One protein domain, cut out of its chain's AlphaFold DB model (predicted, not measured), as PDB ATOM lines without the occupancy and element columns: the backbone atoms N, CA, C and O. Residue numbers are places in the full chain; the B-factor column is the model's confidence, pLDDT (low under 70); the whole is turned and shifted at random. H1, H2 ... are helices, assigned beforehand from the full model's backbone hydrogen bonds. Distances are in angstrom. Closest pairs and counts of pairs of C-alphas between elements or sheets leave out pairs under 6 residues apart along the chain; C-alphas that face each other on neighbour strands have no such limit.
ATOM      1  N   LEU A  34      -2.544 -65.925  29.797       86.44
ATOM      2  CA  LEU A  34      -1.996 -66.509  31.022       86.44
ATOM      3  C   LEU A  34      -0.538 -66.109  31.247       86.44
ATOM      4  O   LEU A  34       0.219 -65.876  30.296       86.44
ATOM      5  N   ASP A  35      -0.109 -66.117  32.510       88.44
ATOM      6  CA  ASP A  35       1.308 -66.040  32.845       88.44
ATOM      7  C   ASP A  35       1.997 -67.346  32.429       88.44
ATOM      8  O   ASP A  35       1.832 -68.405  33.040       88.44
ATOM      9  N   ALA A  36       2.783 -67.266  31.355       86.19
ATOM     10  CA  ALA A  36       3.455 -68.422  30.776       86.19
ATOM     11  C   ALA A  36       4.378 -69.145  31.770       86.19
ATOM     12  O   ALA A  36       4.476 -70.372  31.726       86.19
ATOM     13  N   MET A  37       5.039 -68.417  32.677       84.44
ATOM     14  CA  MET A  37       5.933 -69.038  33.657       84.44
ATOM     15  C   MET A  37       5.153 -69.770  34.743       84.44
ATOM     16  O   MET A  37       5.544 -70.882  35.106       84.44
ATOM     17  N   LYS A  38       4.046 -69.201  35.238       87.31
ATOM     18  CA  LYS A  38       3.144 -69.909  36.160       87.31
ATOM     19  C   LYS A  38       2.550 -71.143  35.501       87.31
ATOM     20  O   LYS A  38       2.586 -72.201  36.114       87.31
ATOM     21  N   TYR A  39       2.075 -71.024  34.264       86.81
ATOM     22  CA  TYR A  39       1.459 -72.126  33.528       86.81
ATOM     23  C   TYR A  39       2.424 -73.296  33.317       86.81
ATOM     24  O   TYR A  39       2.112 -74.436  33.655       86.81
ATOM     25  N   ILE A  40       3.646 -73.023  32.856       85.06
ATOM     26  CA  ILE A  40       4.663 -74.068  32.674       85.06
ATOM     27  C   ILE A  40       5.073 -74.673  34.009       85.06
ATOM     28  O   ILE A  40       5.219 -75.888  34.113       85.06
ATOM     29  N   LYS A  41       5.245 -73.847  35.045       85.81
ATOM     30  CA  LYS A  41       5.546 -74.352  36.383       85.81
ATOM     31  C   LYS A  41       4.409 -75.224  36.906       85.81
ATOM     32  O   LYS A  41       4.701 -76.234  37.533       85.81
ATOM     33  N   TYR A  42       3.160 -74.845  36.655       85.44
ATOM     34  CA  TYR A  42       1.985 -75.602  37.056       85.44
ATOM     35  C   TYR A  42       1.983 -76.970  36.381       85.44
ATOM     36  O   TYR A  42       2.035 -77.971  37.083       85.44
ATOM     37  N   ILE A  43       2.096 -77.008  35.053       81.88
ATOM     38  CA  ILE A  43       2.201 -78.260  34.297       81.88
ATOM     39  C   ILE A  43       3.369 -79.108  34.805       81.88
ATOM     40  O   ILE A  43       3.176 -80.258  35.155       81.88
ATOM     41  N   LEU A  44       4.584 -78.563  34.901       80.56
ATOM     42  CA  LEU A  44       5.760 -79.348  35.298       80.56
ATOM     43  C   LEU A  44       5.742 -79.795  36.769       80.56
ATOM     44  O   LEU A  44       6.393 -80.783  37.097       80.56
ATOM     45  N   SER A  45       5.055 -79.066  37.653       82.69
ATOM     46  CA  SER A  45       4.946 -79.429  39.075       82.69
ATOM     47  C   SER A  45       3.832 -80.437  39.320       82.69
ATOM     48  O   SER A  45       3.982 -81.305  40.174       82.69
ATOM     49  N   ASP A  46       2.724 -80.290  38.598       76.00
ATOM     50  CA  ASP A  46       1.513 -81.082  38.781       76.00
ATOM     51  C   ASP A  46       1.497 -82.310  37.869       76.00
ATOM     52  O   ASP A  46       0.646 -83.155  38.063       76.00
ATOM     53  N   MET A  47       2.429 -82.446  36.911       70.31
ATOM     54  CA  MET A  47       2.478 -83.559  35.957       70.31
ATOM     55  C   MET A  47       2.851 -84.897  36.640       70.31
ATOM     56  O   MET A  47       4.040 -85.146  36.874       70.31
ATOM     57  N   PRO A  48       1.899 -85.827  36.892       62.88
ATOM     58  CA  PRO A  48       2.205 -87.220  37.195       62.88
ATOM     59  C   PRO A  48       2.841 -87.914  35.982       62.88
ATOM     60  O   PRO A  48       2.146 -88.424  35.111       62.88
ATOM     61  N   GLY A  49       4.175 -87.938  35.935       67.75
ATOM     62  CA  GLY A  49       5.026 -88.636  34.955       67.75
ATOM     63  C   GLY A  49       4.328 -89.501  33.888       67.75
ATOM     64  O   GLY A  49       3.905 -88.991  32.853       67.75
ATOM     65  N   SER A  50       4.269 -90.823  34.093       61.00
ATOM     66  CA  SER A  50       3.757 -91.785  33.099       61.00
ATOM     67  C   SER A  50       2.233 -91.794  32.944       61.00
ATOM     68  O   SER A  50       1.738 -92.324  31.954       61.00
ATOM     69  N   THR A  51       1.484 -91.190  33.867       63.44
ATOM     70  CA  THR A  51       0.018 -91.276  33.895       63.44
ATOM     71  C   THR A  51      -0.628 -90.609  32.679       63.44
ATOM     72  O   THR A  51      -1.628 -91.114  32.185       63.44
ATOM     73  N   PHE A  52      -0.018 -89.559  32.117       68.00
ATOM     74  CA  PHE A  52      -0.484 -88.941  30.864       68.00
ATOM     75  C   PHE A  52      -0.227 -89.786  29.617       68.00
ATOM     76  O   PHE A  52      -0.911 -89.617  28.613       68.00
ATOM     77  N   LEU A  53       0.780 -90.667  29.654       67.88
ATOM     78  CA  LEU A  53       1.036 -91.596  28.549       67.88
ATOM     79  C   LEU A  53      -0.001 -92.720  28.539       67.88
ATOM     80  O   LEU A  53      -0.330 -93.237  27.475       67.88
ATOM     81  N   GLU A  54      -0.495 -93.088  29.721       75.06
ATOM     82  CA  GLU A  54      -1.512 -94.122  29.897       75.06
ATOM     83  C   GLU A  54      -2.929 -93.568  29.706       75.06
ATOM     84  O   GLU A  54      -3.777 -94.257  29.147       75.06
ATOM     85  N   ASN A  55      -3.174 -92.319  30.114       75.19
ATOM     86  CA  ASN A  55      -4.489 -91.683  30.099       75.19
ATOM     87  C   ASN A  55      -4.372 -90.242  29.565       75.19
ATOM     88  O   ASN A  55      -4.122 -89.306  30.333       75.19
ATOM     89  N   PRO A  56      -4.533 -90.039  28.246       75.19
ATOM     90  CA  PRO A  56      -4.421 -88.718  27.635       75.19
ATOM     91  C   PRO A  56      -5.562 -87.770  28.029       75.19
ATOM     92  O   PRO A  56      -5.402 -86.568  27.889       75.19
ATOM     93  N   GLU A  57      -6.675 -88.277  28.563       79.75
ATOM     94  CA  GLU A  57      -7.793 -87.462  29.062       79.75
ATOM     95  C   GLU A  57      -7.386 -86.493  30.181       79.75
ATOM     96  O   GLU A  57      -7.896 -85.382  30.244       79.75
ATOM     97  N   TYR A  58      -6.389 -86.843  31.005       76.88
ATOM     98  CA  TYR A  58      -5.896 -85.931  32.038       76.88
ATOM     99  C   TYR A  58      -5.216 -84.690  31.467       76.88
ATOM    100  O   TYR A  58      -5.101 -83.710  32.188       76.88
ATOM    101  N   LEU A  59      -4.735 -84.707  30.212       77.81
ATOM    102  CA  LEU A  59      -4.166 -83.502  29.597       77.81
ATOM    103  C   LEU A  59      -5.216 -82.410  29.414       77.81
ATOM    104  O   LEU A  59      -4.834 -81.238  29.436       77.81
ATOM    105  N   ASP A  60      -6.489 -82.779  29.257       82.25
ATOM    106  CA  ASP A  60      -7.547 -81.812  29.000       82.25
ATOM    107  C   ASP A  60      -7.721 -80.845  30.183       82.25
ATOM    108  O   ASP A  60      -7.850 -79.640  29.975       82.25
ATOM    109  N   ASP A  61      -7.559 -81.331  31.417       81.81
ATOM    110  CA  ASP A  61      -7.629 -80.519  32.643       81.81
ATOM    111  C   ASP A  61      -6.492 -79.483  32.762       81.81
ATOM    112  O   ASP A  61      -6.603 -78.498  33.501       81.81
ATOM    113  N   TYR A  62      -5.383 -79.686  32.041       80.56
ATOM    114  CA  TYR A  62      -4.234 -78.773  32.028       80.56
ATOM    115  C   TYR A  62      -4.248 -77.811  30.845       80.56
ATOM    116  O   TYR A  62      -3.294 -77.046  30.678       80.56
ATOM    117  N   LEU A  63      -5.291 -77.831  30.014       84.00
ATOM    118  CA  LEU A  63      -5.362 -76.964  28.848       84.00
ATOM    119  C   LEU A  63      -5.461 -75.486  29.261       84.00
ATOM    120  O   LEU A  63      -6.097 -75.131  30.254       84.00
ATOM    121  N   PRO A  64      -4.869 -74.572  28.478       81.94
ATOM    122  CA  PRO A  64      -4.764 -73.165  28.857       81.94
ATOM    123  C   PRO A  64      -6.108 -72.418  28.824       81.94
ATOM    124  O   PRO A  64      -6.202 -71.295  29.311       81.94
ATOM    125  N   TRP A  65      -7.151 -73.020  28.254       83.94
ATOM    126  CA  TRP A  65      -8.510 -72.481  28.275       83.94
ATOM    127  C   TRP A  65      -9.354 -72.999  29.441       83.94
ATOM    128  O   TRP A  65     -10.433 -72.449  29.661       83.94
ATOM    129  N   GLU A  66      -8.881 -73.971  30.222       87.56
ATOM    130  CA  GLU A  66      -9.652 -74.484  31.350       87.56
ATOM    131  C   GLU A  66      -9.766 -73.454  32.484       87.56
ATOM    132  O   GLU A  66      -8.783 -72.792  32.838       87.56
ATOM    133  N   PRO A  67     -10.949 -73.311  33.106       82.88
ATOM    134  CA  PRO A  67     -11.196 -72.290  34.122       82.88
ATOM    135  C   PRO A  67     -10.291 -72.447  35.352       82.88
ATOM    136  O   PRO A  67      -9.854 -71.445  35.916       82.88
ATOM    137  N   MET A  68      -9.943 -73.681  35.731       82.50
ATOM    138  CA  MET A  68      -9.035 -73.958  36.851       82.50
ATOM    139  C   MET A  68      -7.606 -73.467  36.567       82.50
ATOM    140  O   MET A  68      -6.949 -72.884  37.436       82.50
ATOM    141  N   VAL A  69      -7.131 -73.662  35.334       84.50
ATOM    142  CA  VAL A  69      -5.820 -73.184  34.884       84.50
ATOM    143  C   VAL A  69      -5.816 -71.662  34.795       84.50
ATOM    144  O   VAL A  69      -4.867 -71.028  35.262       84.50
ATOM    145  N   GLN A  70      -6.884 -71.068  34.257       83.31
ATOM    146  CA  GLN A  70      -7.019 -69.617  34.173       83.31
ATOM    147  C   GLN A  70      -7.031 -68.950  35.550       83.31
ATOM    148  O   GLN A  70      -6.396 -67.913  35.713       83.31
ATOM    149  N   GLU A  71      -7.692 -69.540  36.546       83.50
ATOM    150  CA  GLU A  71      -7.707 -69.009  37.914       83.50
ATOM    151  C   GLU A  71      -6.324 -69.081  38.579       83.50
ATOM    152  O   GLU A  71      -5.879 -68.117  39.203       83.50
ATOM    153  N   ARG A  72      -5.607 -70.199  38.417       78.75
ATOM    154  CA  ARG A  72      -4.274 -70.385  39.017       78.75
ATOM    155  C   ARG A  72      -3.162 -69.609  38.310       78.75
ATOM    156  O   ARG A  72      -2.178 -69.240  38.957       78.75
ATOM    157  N   CYS A  73      -3.282 -69.411  36.997       80.75
ATOM    158  CA  CYS A  73      -2.197 -68.908  36.150       80.75
ATOM    159  C   CYS A  73      -2.436 -67.510  35.556       80.75
ATOM    160  O   CYS A  73      -1.533 -67.015  34.879       80.75
ATOM    161  N   ARG A  74      -3.585 -66.859  35.799       73.56
ATOM    162  CA  ARG A  74      -3.740 -65.412  35.551       73.56
ATOM    163  C   ARG A  74      -2.906 -64.546  36.501       73.56
ATOM    164  O   ARG A  74      -2.395 -65.035  37.544       73.56
TER     165      ARG A  74
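This is residues 34 to 74 of the 74 residues of the protein "DDE_Tnp_IS66_C domain-containing protein" of Lachnoclostridium sp. YL32 (UniProt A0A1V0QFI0). The chain makes an elongated loop of helices: H1 runs out, the chain turns at H2, H3 runs back, and H4 closes the loop at H1. Residues 52 to 57 stick out at the turn. The 41 printed residues, with four named helices and no named strand, are all helix in class and compact, radius of gyration of the C-alphas 10.2 A, spanning 29 by 17 by 11 A.

H1, residues 36 to 46, starts at C-alpha (3.455, -68.422, 30.776) and is 15.1 A long. H2 is residues 51 to 54; H3, 56 to 62, 10.9 A; H4, 67 to 73, 9.8 A, ending at C-alpha (-2.197, -68.908, 36.150).

H1 and H4 touch, C-alphas of Lys 38 and Cys 73 closest at 5.4 A, only just about perpendicular at 71 degrees. H3 and H4 touch only at the corner, only just, with 3 pairs of C-alphas within 8 A, Tyr 62 and Val 69 closest at 6.5 A. H1 and H3 are close but not clearly touching, Ile 43 and Tyr 62 closest at 6.8 A. H2 and H4 are apart. Every O i to N i+4 pair is within hydrogen-bond range in H1 and H4; H3 has 0 of 3, but 3 of 4 O i to N i+3 pairs; H2 is too short for an i+4 pair.

C-alphas 34 and 74 are 5.0 A apart. The printed part has no cut, its three links are tight, and residues 48 to 53 are under pLDDT 70.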